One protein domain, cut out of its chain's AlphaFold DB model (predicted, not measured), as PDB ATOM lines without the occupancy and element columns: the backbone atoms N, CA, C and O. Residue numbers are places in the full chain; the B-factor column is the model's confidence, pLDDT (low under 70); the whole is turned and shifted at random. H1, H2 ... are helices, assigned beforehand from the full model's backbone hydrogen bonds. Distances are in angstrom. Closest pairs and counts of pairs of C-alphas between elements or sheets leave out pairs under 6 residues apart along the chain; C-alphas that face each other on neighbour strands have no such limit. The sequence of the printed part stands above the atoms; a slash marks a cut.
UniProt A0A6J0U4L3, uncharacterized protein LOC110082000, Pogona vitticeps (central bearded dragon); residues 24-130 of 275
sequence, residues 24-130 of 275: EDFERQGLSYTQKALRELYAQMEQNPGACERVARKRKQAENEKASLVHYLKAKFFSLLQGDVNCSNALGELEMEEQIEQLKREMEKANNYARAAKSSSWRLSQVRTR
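AT A GLANCE: This is residues 24 to 130 of the 275 residues of the protein "uncharacterized protein LOC110082000" of Pogona vitticeps (central bearded dragon) (UniProt A0A6J0U4L3). Two long helices, H1 and H4, run side by side in opposite directions as a loose pair, and H2 crosses near one end of this pair. H3 turns back from the far end of H2, making a V with it, and a long link, residues 82 to 92, returns from H3 to the start of H4. The printed part has 107 residues, with four named helices in the order H1, H2, H3, H4 and no named strand; the class is all helix. It is only just extended, close to loose, with a radius of gyration of the C-alphas of 19.8 A, and its outline is only just elongated, spanning 65 by 33 by 21 A.

IN THESE COORDINATES: The printed part begins with H1, residues 24 to 47, which starts at C-alpha 24 (-12.867, 427.317, -66.979) and is 34.6 A long from first to last C-alpha. H2, residues 49 to 67, is 27.1 A long and starts at C-alpha 49 (-40.305, 446.627, -49.952). H3, residues 69 to 81, is 18.6 A long. H4, residues 93 to 129, is the longest helix, 54.2 A from first to last C-alpha, and ends at C-alpha 129 (-12.116, 413.299, -73.121).

HOW THE PARTS SIT: H1 and H4 are close but not clearly touching; their closest C-alphas, those of Tyr 42 and Lys 104, are 7.6 A apart. Their lines stand at a shallow tilt of 3 degrees, opposite ways. H1 and H2 are also close but not clearly touching, about perpendicular at 80 degrees, with the C-alphas of Met 45 and Cys 52 closest at 6.3 A. H2 touches H4 with residues 52 to 56 alone, and H4 touches H2 with residues 96 to 100 alone; the closest C-alphas, those of Ala 56 and Gln 99, are 6.5 A apart, and the lines are about perpendicular at 78 degrees. H2 and H3 touch only at the corner by their link, where the C-alphas of Glu 65 and Tyr 72 are closest at 4.9 A, and they run opposite ways at a steep tilt of 43 degrees. H3 is apart from H1 and from H4. In H1, H2, H3 and H4 every O i to N i+4 pair is within hydrogen-bond range.

THE WHOLE: The two C-alphas farthest apart, those of Leu 81 and Arg 130, are 66.4 A apart. The printed part has no cut. The links from H1 to H2 and from H2 to H3 are tight, and the link from H3 to H4, 11 residues, is long. Residues 80 to 85 stand free, and so do residues 123 to 130, of which 123 to 129 belong to H4. The mean pLDDT of the printed part is 75.2, with values under 70 in residues 64 to 72, 75 to 94 and 120 to 130.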
ATOM      1  N   GLU A  24     -12.922 427.111 -68.427       86.50
ATOM      2  CA  GLU A  24     -12.867 427.317 -66.979       86.50
ATOM      3  C   GLU A  24     -13.056 428.792 -66.594       86.50
ATOM      4  O   GLU A  24     -13.772 429.092 -65.634       86.50
ATOM      5  N   ASP A  25     -12.452 429.717 -67.343       88.31
ATOM      6  CA  ASP A  25     -12.590 431.156 -67.099       88.31
ATOM      7  C   ASP A  25     -13.989 431.652 -67.453       88.31
ATOM      8  O   ASP A  25     -14.575 432.424 -66.692       88.31
ATOM      9  N   PHE A  26     -14.577 431.144 -68.540       89.06
ATOM     10  CA  PHE A  26     -15.971 431.422 -68.890       89.06
ATOM     11  C   PHE A  26     -16.930 430.995 -67.773       89.06
ATOM     12  O   PHE A  26     -17.852 431.728 -67.406       89.06
ATOM     13  N   GLU A  27     -16.705 429.822 -67.181       87.62
ATOM     14  CA  GLU A  27     -17.519 429.352 -66.064       87.62
ATOM     15  C   GLU A  27     -17.338 430.195 -64.808       87.62
ATOM     16  O   GLU A  27     -18.329 430.551 -64.164       87.62
ATOM     17  N   ARG A  28     -16.091 430.538 -64.465       87.62
ATOM     18  CA  ARG A  28     -15.785 431.426 -63.334       87.62
ATOM     19  C   ARG A  28     -16.458 432.779 -63.512       87.62
ATOM     20  O   ARG A  28     -17.097 433.263 -62.578       87.62
ATOM     21  N   GLN A  29     -16.378 433.348 -64.712       89.94
ATOM     22  CA  GLN A  29     -17.031 434.605 -65.045       89.94
ATOM     23  C   GLN A  29     -18.551 434.474 -64.913       89.94
ATOM     24  O   GLN A  29     -19.172 435.285 -64.227       89.94
ATOM     25  N   GLY A  30     -19.140 433.407 -65.458       89.56
ATOM     26  CA  GLY A  30     -20.569 433.130 -65.337       89.56
ATOM     27  C   GLY A  30     -21.038 433.015 -63.885       89.56
ATOM     28  O   GLY A  30     -22.043 433.618 -63.523       89.56
ATOM     29  N   LEU A  31     -20.297 432.298 -63.033       89.62
ATOM     30  CA  LEU A  31     -20.607 432.167 -61.603       89.62
ATOM     31  C   LEU A  31     -20.459 433.495 -60.853       89.62
ATOM     32  O   LEU A  31     -21.280 433.815 -59.994       89.62
ATOM     33  N   SER A  32     -19.425 434.274 -61.174       91.25
ATOM     34  CA  SER A  32     -19.219 435.586 -60.560       91.25
ATOM     35  C   SER A  32     -20.337 436.564 -60.932       91.25
ATOM     36  O   SER A  32     -20.829 437.292 -60.073       91.25
ATOM     37  N   TYR A  33     -20.797 436.522 -62.186       93.75
ATOM     38  CA  TYR A  33     -21.868 437.377 -62.679       93.75
ATOM     39  C   TYR A  33     -23.213 437.012 -62.052       93.75
ATOM     40  O   TYR A  33     -23.908 437.897 -61.557       93.75
ATOM     41  N   THR A  34     -23.562 435.721 -61.986       92.56
ATOM     42  CA  THR A  34     -24.805 435.293 -61.324       92.56
ATOM     43  C   THR A  34     -24.794 435.631 -59.839       92.56
ATOM     44  O   THR A  34     -25.801 436.096 -59.312       92.56
ATOM     45  N   GLN A  35     -23.656 435.463 -59.159       91.81
ATOM     46  CA  GLN A  35     -23.525 435.843 -57.756       91.81
ATOM     47  C   GLN A  35     -23.670 437.355 -57.558       91.81
ATOM     48  O   GLN A  35     -24.360 437.782 -56.633       91.81
ATOM     49  N   LYS A  36     -23.038 438.166 -58.413       95.38
ATOM     50  CA  LYS A  36     -23.155 439.626 -58.364       95.38
ATOM     51  C   LYS A  36     -24.602 440.070 -58.589       95.38
ATOM     52  O   LYS A  36     -25.119 440.825 -57.775       95.38
ATOM     53  N   ALA A  37     -25.258 439.535 -59.616       94.00
ATOM     54  CA  ALA A  37     -26.650 439.838 -59.932       94.00
ATOM     55  C   ALA A  37     -27.609 439.443 -58.797       94.00
ATOM     56  O   ALA A  37     -28.533 440.186 -58.493       94.00
ATOM     57  N   LEU A  38     -27.378 438.307 -58.124       93.62
ATOM     58  CA  LEU A  38     -28.187 437.910 -56.965       93.62
ATOM     59  C   LEU A  38     -28.017 438.858 -55.777       93.62
ATOM     60  O   LEU A  38     -29.001 439.204 -55.133       93.62
ATOM     61  N   ARG A  39     -26.788 439.301 -55.488       93.50
ATOM     62  CA  ARG A  39     -26.550 440.283 -54.418       93.50
ATOM     63  C   ARG A  39     -27.222 441.616 -54.725       93.50
ATOM     64  O   ARG A  39     -27.840 442.196 -53.843       93.50
ATOM     65  N   GLU A  40     -27.108 442.075 -55.967       95.12
ATOM     66  CA  GLU A  40     -27.762 443.297 -56.433       95.12
ATOM     67  C   GLU A  40     -29.285 443.184 -56.330       95.12
ATOM     68  O   GLU A  40     -29.933 444.084 -55.803       95.12
ATOM     69  N   LEU A  41     -29.846 442.038 -56.723       90.12
ATOM     70  CA  LEU A  41     -31.269 441.754 -56.573       90.12
ATOM     71  C   LEU A  41     -31.711 441.796 -55.104       90.12
ATOM     72  O   LEU A  41     -32.730 442.405 -54.800       90.12
ATOM     73  N   TYR A  42     -30.960 441.186 -54.183       89.69
ATOM     74  CA  TYR A  42     -31.301 441.217 -52.757       89.69
ATOM     75  C   TYR A  42     -31.213 442.624 -52.165       89.69
ATOM     76  O   TYR A  42     -32.128 443.031 -51.454       89.69
ATOM     77  N   ALA A  43     -30.183 443.391 -52.524       91.25
ATOM     78  CA  ALA A  43     -30.078 444.792 -52.128       91.25
ATOM     79  C   ALA A  43     -31.250 445.621 -52.683       91.25
ATOM     80  O   ALA A  43     -31.824 446.450 -51.978       91.25
ATOM     81  N   GLN A  44     -31.664 445.367 -53.926       89.25
ATOM     82  CA  GLN A  44     -32.813 446.034 -54.535       89.25
ATOM     83  C   GLN A  44     -34.135 445.659 -53.849       89.25
ATOM     84  O   GLN A  44     -35.004 446.521 -53.694       89.25
ATOM     85  N   MET A  45     -34.291 444.395 -53.446       84.06
ATOM     86  CA  MET A  45     -35.447 443.913 -52.686       84.06
ATOM     87  C   MET A  45     -35.546 444.584 -51.311       84.06
ATOM     88  O   MET A  45     -36.649 444.922 -50.891       84.06
ATOM     89  N   GLU A  46     -34.413 444.809 -50.644       85.44
ATOM     90  CA  GLU A  46     -34.338 445.505 -49.351       85.44
ATOM     91  C   GLU A  46     -34.636 447.005 -49.484       85.44
ATOM     92  O   GLU A  46     -35.340 447.573 -48.657       85.44
ATOM     93  N   GLN A  47     -34.175 447.645 -50.563       85.50
ATOM     94  CA  GLN A  47     -34.451 449.061 -50.837       85.50
ATOM     95  C   GLN A  47     -35.897 449.336 -51.284       85.50
ATOM     96  O   GLN A  47     -36.367 450.464 -51.163       85.50
ATOM     97  N   ASN A  48     -36.609 448.339 -51.825       80.19
ATOM     98  CA  ASN A  48     -37.953 448.505 -52.390       80.19
ATOM     99  C   ASN A  48     -38.952 447.470 -51.835       80.19
ATOM    100  O   ASN A  48     -39.415 446.600 -52.588       80.19
ATOM    101  N   PRO A  49     -39.382 447.588 -50.564       73.25
ATOM    102  CA  PRO A  49     -40.305 446.627 -49.952       73.25
ATOM    103  C   PRO A  49     -41.649 446.534 -50.698       73.25
ATOM    104  O   PRO A  49     -42.203 445.447 -50.862       73.25
ATOM    105  N   GLY A  50     -42.135 447.641 -51.277       74.06
ATOM    106  CA  GLY A  50     -43.379 447.649 -52.061       74.06
ATOM    107  C   GLY A  50     -43.313 446.847 -53.372       74.06
ATOM    108  O   GLY A  50     -44.344 446.447 -53.912       74.06
ATOM    109  N   ALA A  51     -42.117 446.580 -53.913       72.81
ATOM    110  CA  ALA A  51     -41.959 445.682 -55.058       72.81
ATOM    111  C   ALA A  51     -42.073 444.209 -54.640       72.81
ATOM    112  O   ALA A  51     -42.747 443.434 -55.324       72.81
ATOM    113  N   CYS A  52     -41.484 443.850 -53.496       74.75
ATOM    114  CA  CYS A  52     -41.619 442.527 -52.889       74.75
ATOM    115  C   CYS A  52     -43.068 442.220 -52.514       74.75
ATOM    116  O   CYS A  52     -43.555 441.135 -52.820       74.75
ATOM    117  N   GLU A  53     -43.787 443.196 -51.963       73.31
ATOM    118  CA  GLU A  53     -45.205 443.064 -51.631       73.31
ATOM    119  C   GLU A  53     -46.039 442.658 -52.860       73.31
ATOM    120  O   GLU A  53     -46.821 441.709 -52.807       73.31
ATOM    121  N   ARG A  54     -45.819 443.299 -54.016       77.19
ATOM    122  CA  ARG A  54     -46.514 442.940 -55.267       77.19
ATOM    123  C   ARG A  54     -46.183 441.525 -55.739       77.19
ATOM    124  O   ARG A  54     -47.058 440.838 -56.264       77.19
ATOM    125  N   VAL A  55     -44.935 441.089 -55.586       77.19
ATOM    126  CA  VAL A  55     -44.504 439.733 -55.967       77.19
ATOM    127  C   VAL A  55     -45.099 438.691 -55.021       77.19
ATOM    128  O   VAL A  55     -45.652 437.701 -55.500       77.19
ATOM    129  N   ALA A  56     -45.073 438.934 -53.709       76.44
ATOM    130  CA  ALA A  56     -45.708 438.085 -52.703       76.44
ATOM    131  C   ALA A  56     -47.223 437.979 -52.946       76.44
ATOM    132  O   ALA A  56     -47.778 436.878 -52.971       76.44
ATOM    133  N   ARG A  57     -47.884 439.105 -53.257       73.12
ATOM    134  CA  ARG A  57     -49.302 439.135 -53.647       73.12
ATOM    135  C   ARG A  57     -49.573 438.289 -54.891       73.12
ATOM    136  O   ARG A  57     -50.482 437.460 -54.876       73.12
ATOM    137  N   LYS A  58     -48.765 438.438 -55.947       73.81
ATOM    138  CA  LYS A  58     -48.890 437.629 -57.173       73.81
ATOM    139  C   LYS A  58     -48.660 436.140 -56.924       73.81
ATOM    140  O   LYS A  58     -49.357 435.317 -57.510       73.81
ATOM    141  N   ARG A  59     -47.705 435.786 -56.063       76.81
ATOM    142  CA  ARG A  59     -47.418 434.396 -55.695       76.81
ATOM    143  C   ARG A  59     -48.606 433.758 -54.975       76.81
ATOM    144  O   ARG A  59     -49.067 432.705 -55.404       76.81
ATOM    145  N   LYS A  60     -49.156 434.438 -53.963       75.00
ATOM    146  CA  LYS A  60     -50.334 433.984 -53.203       75.00
ATOM    147  C   LYS A  60     -51.573 433.864 -54.095       75.00
ATOM    148  O   LYS A  60     -52.335 432.908 -53.978       75.00
ATOM    149  N   GLN A  61     -51.744 434.786 -55.046       71.62
ATOM    150  CA  GLN A  61     -52.777 434.665 -56.073       71.62
ATOM    151  C   GLN A  61     -52.564 433.404 -56.921       71.62
ATOM    152  O   GLN A  61     -53.464 432.578 -56.995       71.62
ATOM    153  N   ALA A  62     -51.377 433.203 -57.496       70.94
ATOM    154  CA  ALA A  62     -51.092 432.036 -58.330       70.94
ATOM    155  C   ALA A  62     -51.272 430.697 -57.587       70.94
ATOM    156  O   ALA A  62     -51.653 429.700 -58.198       70.94
ATOM    157  N   GLU A  63     -51.012 430.648 -56.279       72.12
ATOM    158  CA  GLU A  63     -51.282 429.475 -55.439       72.12
ATOM    159  C   GLU A  63     -52.785 429.232 -55.250       72.12
ATOM    160  O   GLU A  63     -53.258 428.113 -55.457       72.12
ATOM    161  N   ASN A  64     -53.562 430.280 -54.965       66.62
ATOM    162  CA  ASN A  64     -55.020 430.185 -54.861       66.62
ATOM    163  C   ASN A  64     -55.683 429.779 -56.191       66.62
ATOM    164  O   ASN A  64     -56.644 429.009 -56.198       66.62
ATOM    165  N   GLU A  65     -55.152 430.253 -57.320       67.75
ATOM    166  CA  GLU A  65     -55.601 429.872 -58.663       67.75
ATOM    167  C   GLU A  65     -55.332 428.388 -58.963       67.75
ATOM    168  O   GLU A  65     -56.169 427.718 -59.571       67.75
ATOM    169  N   LYS A  66     -54.198 427.853 -58.494       67.12
ATOM    170  CA  LYS A  66     -53.865 426.422 -58.601       67.12
ATOM    171  C   LYS A  66     -54.741 425.547 -57.703       67.12
ATOM    172  O   LYS A  66     -54.982 424.393 -58.047       67.12
ATOM    173  N   ALA A  67     -55.205 426.077 -56.572       67.50
ATOM    174  CA  ALA A  67     -56.022 425.338 -55.617       67.50
ATOM    175  C   ALA A  67     -57.501 425.227 -56.035       67.50
ATOM    176  O   ALA A  67     -58.145 424.230 -55.710       67.50
ATOM    177  N   SER A  68     -58.069 426.208 -56.757       64.94
ATOM    178  CA  SER A  68     -59.445 426.102 -57.271       64.94
ATOM    179  C   SER A  68     -59.780 427.117 -58.373       64.94
ATOM    180  O   SER A  68     -59.740 428.332 -58.166       64.94
ATOM    181  N   LEU A  69     -60.256 426.620 -59.522       69.69
ATOM    182  CA  LEU A  69     -60.727 427.430 -60.658       69.69
ATOM    183  C   LEU A  69     -61.886 428.378 -60.277       69.69
ATOM    184  O   LEU A  69     -62.052 429.451 -60.854       69.69
ATOM    185  N   VAL A  70     -62.682 428.001 -59.271       69.69
ATOM    186  CA  VAL A  70     -63.802 428.811 -58.766       69.69
ATOM    187  C   VAL A  70     -63.289 430.033 -57.997       69.69
ATOM    188  O   VAL A  70     -63.846 431.124 -58.120       69.69
ATOM    189  N   HIS A  71     -62.184 429.888 -57.258       65.38
ATOM    190  CA  HIS A  71     -61.509 431.018 -56.617       65.38
ATOM    191  C   HIS A  71     -60.808 431.925 -57.634       65.38
ATOM    192  O   HIS A  71     -60.847 433.139 -57.456       65.38
ATOM    193  N   TYR A  72     -60.264 431.376 -58.727       66.56
ATOM    194  CA  TYR A  72     -59.735 432.162 -59.854       66.56
ATOM    195  C   TYR A  72     -60.802 433.090 -60.450       66.56
ATOM    196  O   TYR A  72     -60.588 434.295 -60.582       66.56
ATOM    197  N   LEU A  73     -61.977 432.540 -60.774       74.31
ATOM    198  CA  LEU A  73     -63.102 433.298 -61.332       74.31
ATOM    199  C   LEU A  73     -63.589 434.379 -60.360       74.31
ATOM    200  O   LEU A  73     -63.807 435.516 -60.773       74.31
ATOM    201  N   LYS A  74     -63.679 434.057 -59.063       70.75
ATOM    202  CA  LYS A  74     -64.023 435.025 -58.013       70.75
ATOM    203  C   LYS A  74     -62.977 436.142 -57.920       70.75
ATOM    204  O   LYS A  74     -63.340 437.312 -57.974       70.75
ATOM    205  N   ALA A  75     -61.691 435.804 -57.858       66.62
ATOM    206  CA  ALA A  75     -60.596 436.771 -57.783       66.62
ATOM    207  C   ALA A  75     -60.539 437.690 -59.015       66.62
ATOM    208  O   ALA A  75     -60.370 438.900 -58.876       66.62
ATOM    209  N   LYS A  76     -60.756 437.144 -60.220       69.56
ATOM    210  CA  LYS A  76     -60.890 437.907 -61.472       69.56
ATOM    211  C   LYS A  76     -62.052 438.890 -61.425       69.56
ATOM    212  O   LYS A  76     -61.890 440.027 -61.852       69.56
ATOM    213  N   PHE A  77     -63.201 438.458 -60.911       67.56
ATOM    214  CA  PHE A  77     -64.397 439.288 -60.814       67.56
ATOM    215  C   PHE A  77     -64.188 440.451 -59.833       67.56
ATOM    216  O   PHE A  77     -64.432 441.602 -60.184       67.56
ATOM    217  N   PHE A  78     -63.624 440.184 -58.651       63.56
ATOM    218  CA  PHE A  78     -63.280 441.231 -57.682       63.56
ATOM    219  C   PHE A  78     -62.173 442.173 -58.180       63.56
ATOM    220  O   PHE A  78     -62.276 443.382 -57.982       63.56
ATOM    221  N   SER A  79     -61.177 441.661 -58.910       62.34
ATOM    222  CA  SER A  79     -60.143 442.497 -59.544       62.34
ATOM    223  C   SER A  79     -60.728 443.486 -60.559       62.34
ATOM    224  O   SER A  79     -60.209 444.587 -60.718       62.34
ATOM    225  N   LEU A  80     -61.808 443.099 -61.246       68.75
ATOM    226  CA  LEU A  80     -62.462 443.911 -62.276       68.75
ATOM    227  C   LEU A  80     -63.407 444.964 -61.681       68.75
ATOM    228  O   LEU A  80     -63.532 446.052 -62.231       68.75
ATOM    229  N   LEU A  81     -64.047 444.645 -60.553       60.94
ATOM    230  CA  LEU A  81     -64.979 445.534 -59.853       60.94
ATOM    231  C   LEU A  81     -64.295 446.545 -58.932       60.94
ATOM    232  O   LEU A  81     -64.849 447.615 -58.703       60.94
ATOM    233  N   GLN A  82     -63.122 446.212 -58.391       52.75
ATOM    234  CA  GLN A  82     -62.507 446.987 -57.311       52.75
ATOM    235  C   GLN A  82     -61.120 447.545 -57.643       52.75
ATOM    236  O   GLN A  82     -60.429 447.979 -56.730       52.75
ATOM    237  N   GLY A  83     -60.743 447.544 -58.930       53.59
ATOM    238  CA  GLY A  83     -59.590 448.248 -59.504       53.59
ATOM    239  C   GLY A  83     -58.326 448.240 -58.645       53.59
ATOM    240  O   GLY A  83     -58.154 449.138 -57.846       53.59
ATOM    241  N   ASP A  84     -57.437 447.264 -58.834       52.44
ATOM    242  CA  ASP A  84     -56.078 447.140 -58.242       52.44
ATOM    243  C   ASP A  84     -55.925 447.265 -56.702       52.44
ATOM    244  O   ASP A  84     -54.846 447.002 -56.175       52.44
ATOM    245  N   VAL A  85     -56.977 447.593 -55.942       54.25
ATOM    246  CA  VAL A  85     -56.892 447.803 -54.484       54.25
ATOM    247  C   VAL A  85     -57.644 446.790 -53.629       54.25
ATOM    248  O   VAL A  85     -57.692 446.965 -52.414       54.25
ATOM    249  N   ASN A  86     -58.172 445.681 -54.161       52.00
ATOM    250  CA  ASN A  86     -58.731 444.669 -53.256       52.00
ATOM    251  C   ASN A  86     -58.746 443.230 -53.775       52.00
ATOM    252  O   ASN A  86     -59.450 442.914 -54.730       52.00
ATOM    253  N   CYS A  87     -58.006 442.376 -53.053       46.91
ATOM    254  CA  CYS A  87     -58.304 440.964 -52.741       46.91
ATOM    255  C   CYS A  87     -57.308 440.334 -51.730       46.91
ATOM    256  O   CYS A  87     -57.445 439.160 -51.396       46.91
ATOM    257  N   SER A  88     -56.313 441.071 -51.219       44.84
ATOM    258  CA  SER A  88     -55.327 440.556 -50.248       44.84
ATOM    259  C   SER A  88     -54.679 441.682 -49.432       44.84
ATOM    260  O   SER A  88     -53.459 441.772 -49.312       44.84
ATOM    261  N   ASN A  89     -55.507 442.586 -48.912       49.81
ATOM    262  CA  ASN A  89     -55.052 443.658 -48.033       49.81
ATOM    263  C   ASN A  89     -54.678 443.092 -46.652       49.81
ATOM    264  O   ASN A  89     -55.447 442.330 -46.071       49.81
ATOM    265  N   ALA A  90     -53.497 443.496 -46.173       47.50
ATOM    266  CA  ALA A  90     -52.808 443.084 -44.946       47.50
ATOM    267  C   ALA A  90     -52.195 441.667 -44.959       47.50
ATOM    268  O   ALA A  90     -52.474 440.844 -44.094       47.50
ATOM    269  N   LEU A  91     -51.277 441.402 -45.897       55.31
ATOM    270  CA  LEU A  91     -50.105 440.604 -45.514       55.31
ATOM    271  C   LEU A  91     -49.377 441.436 -44.456       55.31
ATOM    272  O   LEU A  91     -48.901 442.530 -44.763       55.31
ATOM    273  N   GLY A  92     -49.399 440.977 -43.205       59.03
ATOM    274  CA  GLY A  92     -48.695 441.657 -42.122       59.03
ATOM    275  C   GLY A  92     -47.216 441.791 -42.472       59.03
ATOM    276  O   GLY A  92     -46.668 440.937 -43.168       59.03
ATOM    277  N   GLU A  93     -46.574 442.853 -41.994       64.44
ATOM    278  CA  GLU A  93     -45.156 443.137 -42.251       64.44
ATOM    279  C   GLU A  93     -44.263 441.906 -42.002       64.44
ATOM    280  O   GLU A  93     -43.397 441.587 -42.811       64.44
ATOM    281  N   LEU A  94     -44.601 441.122 -40.974       65.31
ATOM    282  CA  LEU A  94     -43.926 439.880 -40.600       65.31
ATOM    283  C   LEU A  94     -44.148 438.714 -41.590       65.31
ATOM    284  O   LEU A  94     -43.221 437.965 -41.878       65.31
ATOM    285  N   GLU A  95     -45.349 438.564 -42.163       74.56
ATOM    286  CA  GLU A  95     -45.622 437.541 -43.196       74.56
ATOM    287  C   GLU A  95     -44.959 437.932 -44.532       74.56
ATOM    288  O   GLU A  95     -44.544 437.080 -45.317       74.56
ATOM    289  N   MET A  96     -44.818 439.236 -44.794       74.88
ATOM    290  CA  MET A  96     -44.104 439.752 -45.964       74.88
ATOM    291  C   MET A  96     -42.596 439.498 -45.863       74.88
ATOM    292  O   MET A  96     -41.991 439.050 -46.840       74.88
ATOM    293  N   GLU A  97     -42.013 439.713 -44.686       78.56
ATOM    294  CA  GLU A  97     -40.612 439.395 -44.412       78.56
ATOM    295  C   GLU A  97     -40.341 437.891 -44.571       78.56
ATOM    296  O   GLU A  97     -39.428 437.509 -45.305       78.56
ATOM    297  N   GLU A  98     -41.211 437.028 -44.035       83.25
ATOM    298  CA  GLU A  98     -41.103 435.574 -44.211       83.25
ATOM    299  C   GLU A  98     -41.150 435.163 -45.694       83.25
ATOM    300  O   GLU A  98     -40.366 434.323 -46.145       83.25
ATOM    301  N   GLN A  99     -42.032 435.776 -46.492       81.69
ATOM    302  CA  GLN A  99     -42.121 435.516 -47.934       81.69
ATOM    303  C   GLN A  99     -40.867 435.975 -48.687       81.69
ATOM    304  O   GLN A  99     -40.420 435.299 -49.619       81.69
ATOM    305  N   ILE A 100     -40.278 437.104 -48.290       83.12
ATOM    306  CA  ILE A 100     -39.017 437.598 -48.852       83.12
ATOM    307  C   ILE A 100     -37.880 436.634 -48.521       83.12
ATOM    308  O   ILE A 100     -37.124 436.248 -49.416       83.12
ATOM    309  N   GLU A 101     -37.768 436.202 -47.270       86.75
ATOM    310  CA  GLU A 101     -36.756 435.236 -46.848       86.75
ATOM    311  C   GLU A 101     -36.937 433.880 -47.529       86.75
ATOM    312  O   GLU A 101     -35.968 433.249 -47.954       86.75
ATOM    313  N   GLN A 102     -38.181 433.427 -47.679       89.62
ATOM    314  CA  GLN A 102     -38.503 432.215 -48.421       89.62
ATOM    315  C   GLN A 102     -38.081 432.337 -49.890       89.62
ATOM    316  O   GLN A 102     -37.445 431.426 -50.424       89.62
ATOM    317  N   LEU A 103     -38.359 433.471 -50.536       87.56
ATOM    318  CA  LEU A 103     -37.936 433.728 -51.911       87.56
ATOM    319  C   LEU A 103     -36.404 433.761 -52.041       87.56
ATOM    320  O   LEU A 103     -35.859 433.152 -52.965       87.56
ATOM    321  N   LYS A 104     -35.703 434.412 -51.103       90.75
ATOM    322  CA  LYS A 104     -34.231 434.428 -51.046       90.75
ATOM    323  C   LYS A 104     -33.677 433.002 -50.951       90.75
ATOM    324  O   LYS A 104     -32.841 432.621 -51.774       90.75
ATOM    325  N   ARG A 105     -34.212 432.184 -50.033       92.81
ATOM    326  CA  ARG A 105     -33.831 430.771 -49.849       92.81
ATOM    327  C   ARG A 105     -34.089 429.924 -51.092       92.81
ATOM    328  O   ARG A 105     -33.255 429.100 -51.467       92.81
ATOM    329  N   GLU A 106     -35.225 430.112 -51.756       90.88
ATOM    330  CA  GLU A 106     -35.557 429.385 -52.984       90.88
ATOM    331  C   GLU A 106     -34.626 429.746 -54.145       90.88
ATOM    332  O   GLU A 106     -34.158 428.854 -54.856       90.88
ATOM    333  N   MET A 107     -34.310 431.032 -54.310       90.19
ATOM    334  CA  MET A 107     -33.345 431.495 -55.309       90.19
ATOM    335  C   MET A 107     -31.948 430.934 -55.049       90.19
ATOM    336  O   MET A 107     -31.294 430.449 -55.975       90.19
ATOM    337  N   GLU A 108     -31.502 430.942 -53.793       91.12
ATOM    338  CA  GLU A 108     -30.215 430.367 -53.411       91.12
ATOM    339  C   GLU A 108     -30.181 428.855 -53.677       91.12
ATOM    340  O   GLU A 108     -29.234 428.347 -54.283       91.12
ATOM    341  N   LYS A 109     -31.249 428.133 -53.320       94.75
ATOM    342  CA  LYS A 109     -31.393 426.701 -53.606       94.75
ATOM    343  C   LYS A 109     -31.325 426.411 -55.107       94.75
ATOM    344  O   LYS A 109     -30.630 425.477 -55.513       94.75
ATOM    345  N   ALA A 110     -32.004 427.206 -55.932       91.75
ATOM    346  CA  ALA A 110     -31.970 427.067 -57.385       91.75
ATOM    347  C   ALA A 110     -30.569 427.343 -57.959       91.75
ATOM    348  O   ALA A 110     -30.096 426.595 -58.816       91.75
ATOM    349  N   ASN A 111     -29.870 428.364 -57.453       90.88
ATOM    350  CA  ASN A 111     -28.498 428.664 -57.866       90.88
ATOM    351  C   ASN A 111     -27.525 427.543 -57.466       90.88
ATOM    352  O   ASN A 111     -26.731 427.080 -58.285       90.88
ATOM    353  N   ASN A 112     -27.633 427.036 -56.237       90.25
ATOM    354  CA  ASN A 112     -26.830 425.911 -55.763       90.25
ATOM    355  C   ASN A 112     -27.073 424.651 -56.605       90.25
ATOM    356  O   ASN A 112     -26.115 423.973 -56.980       90.25
ATOM    357  N   TYR A 113     -28.326 424.382 -56.982       93.00
ATOM    358  CA  TYR A 113     -28.663 423.296 -57.904       93.00
ATOM    359  C   TYR A 113     -28.027 423.497 -59.286       93.00
ATOM    360  O   TYR A 113     -27.374 422.587 -59.799       93.00
ATOM    361  N   ALA A 114     -28.143 424.693 -59.872       87.12
ATOM    362  CA  ALA A 114     -27.536 425.006 -61.164       87.12
ATOM    363  C   ALA A 114     -26.003 424.861 -61.130       87.12
ATOM    364  O   ALA A 114     -25.403 424.304 -62.052       87.12
ATOM    365  N   ARG A 115     -25.360 425.300 -60.041       85.50
ATOM    366  CA  ARG A 115     -23.913 425.166 -59.834       85.50
ATOM    367  C   ARG A 115     -23.490 423.704 -59.677       85.50
ATOM    368  O   ARG A 115     -22.503 423.288 -60.283       85.50
ATOM    369  N   ALA A 116     -24.246 422.917 -58.913       86.12
ATOM    370  CA  ALA A 116     -24.008 421.486 -58.749       86.12
ATOM    371  C   ALA A 116     -24.146 420.736 -60.083       86.12
ATOM    372  O   ALA A 116     -23.253 419.965 -60.441       86.12
ATOM    373  N   ALA A 117     -25.200 421.024 -60.854       83.88
ATOM    374  CA  ALA A 117     -25.443 420.443 -62.173       83.88
ATOM    375  C   ALA A 117     -24.340 420.795 -63.185       83.88
ATOM    376  O   ALA A 117     -23.906 419.942 -63.960       83.88
ATOM    377  N   LYS A 118     -23.824 422.031 -63.148       80.06
ATOM    378  CA  LYS A 118     -22.658 422.417 -63.951       80.06
ATOM    379  C   LYS A 118     -21.420 421.612 -63.562       80.06
ATOM    380  O   LYS A 118     -20.779 421.019 -64.424       80.06
ATOM    381  N   SER A 119     -21.119 421.504 -62.267       72.38
ATOM    382  CA  SER A 119     -19.928 420.781 -61.802       72.38
ATOM    383  C   SER A 119     -19.950 419.274 -62.110       72.38
ATOM    384  O   SER A 119     -18.896 418.682 -62.341       72.38
ATOM    385  N   SER A 120     -21.129 418.640 -62.143       66.06
ATOM    386  CA  SER A 120     -21.262 417.211 -62.455       66.06
ATOM    387  C   SER A 120     -21.100 416.926 -63.953       66.06
ATOM    388  O   SER A 120     -20.472 415.929 -64.317       66.06
ATOM    389  N   SER A 121     -21.573 417.835 -64.813       64.38
ATOM    390  CA  SER A 121     -21.381 417.772 -66.268       64.38
ATOM    391  C   SER A 121     -19.896 417.749 -66.651       64.38
ATOM    392  O   SER A 121     -19.467 416.914 -67.452       64.38
ATOM    393  N   TRP A 122     -19.068 418.579 -66.007       58.50
ATOM    394  CA  TRP A 122     -17.624 418.599 -66.272       58.50
ATOM    395  C   TRP A 122     -16.906 417.330 -65.859       58.50
ATOM    396  O   TRP A 122     -16.033 416.867 -66.593       58.50
ATOM    397  N   ARG A 123     -17.283 416.716 -64.731       59.66
ATOM    398  CA  ARG A 123     -16.677 415.437 -64.334       59.66
ATOM    399  C   ARG A 123     -16.971 414.343 -65.356       59.66
ATOM    400  O   ARG A 123     -16.089 413.550 -65.668       59.66
ATOM    401  N   LEU A 124     -18.176 414.331 -65.926       56.56
ATOM    402  CA  LEU A 124     -18.552 413.361 -66.953       56.56
ATOM    403  C   LEU A 124     -17.872 413.649 -68.303       56.56
ATOM    404  O   LEU A 124     -17.417 412.727 -68.981       56.56
ATOM    405  N   SER A 125     -17.739 414.929 -68.665       55.53
ATOM    406  CA  SER A 125     -17.024 415.373 -69.867       55.53
ATOM    407  C   SER A 125     -15.529 415.040 -69.801       55.53
ATOM    408  O   SER A 125     -14.986 414.472 -70.746       55.53
ATOM    409  N   GLN A 126     -14.875 415.261 -68.653       55.06
ATOM    410  CA  GLN A 126     -13.465 414.902 -68.454       55.06
ATOM    411  C   GLN A 126     -13.205 413.390 -68.519       55.06
ATOM    412  O   GLN A 126     -12.153 412.958 -68.988       55.06
ATOM    413  N   VAL A 127     -14.156 412.557 -68.086       56.56
ATOM    414  CA  VAL A 127     -14.051 411.096 -68.251       56.56
ATOM    415  C   VAL A 127     -14.187 410.698 -69.727       56.56
ATOM    416  O   VAL A 127     -13.536 409.753 -70.173       56.56
ATOM    417  N   ARG A 128     -14.978 411.438 -70.516       51.91
ATOM    418  CA  ARG A 128     -15.148 411.191 -71.955       51.91
ATOM    419  C   ARG A 128     -13.958 411.678 -72.788       51.91
ATOM    420  O   ARG A 128     -13.595 410.994 -73.738       51.91
ATOM    421  N   THR A 129     -13.309 412.782 -72.416       52.84
ATOM    422  CA  THR A 129     -12.116 413.299 -73.121       52.84
ATOM    423  C   THR A 129     -10.839 412.507 -72.835       52.84
ATOM    424  O   THR A 129      -9.882 412.604 -73.598       52.84
ATOM    425  N   ARG A 130     -10.820 411.655 -71.798       55.16
ATOM    426  CA  ARG A 130      -9.733 410.684 -71.566       55.16
ATOM    427  C   ARG A 130      -9.785 409.457 -72.482       55.16
ATOM    428  O   ARG A 130      -8.821 408.697 -72.515       55.16
TER     429      ARG A 130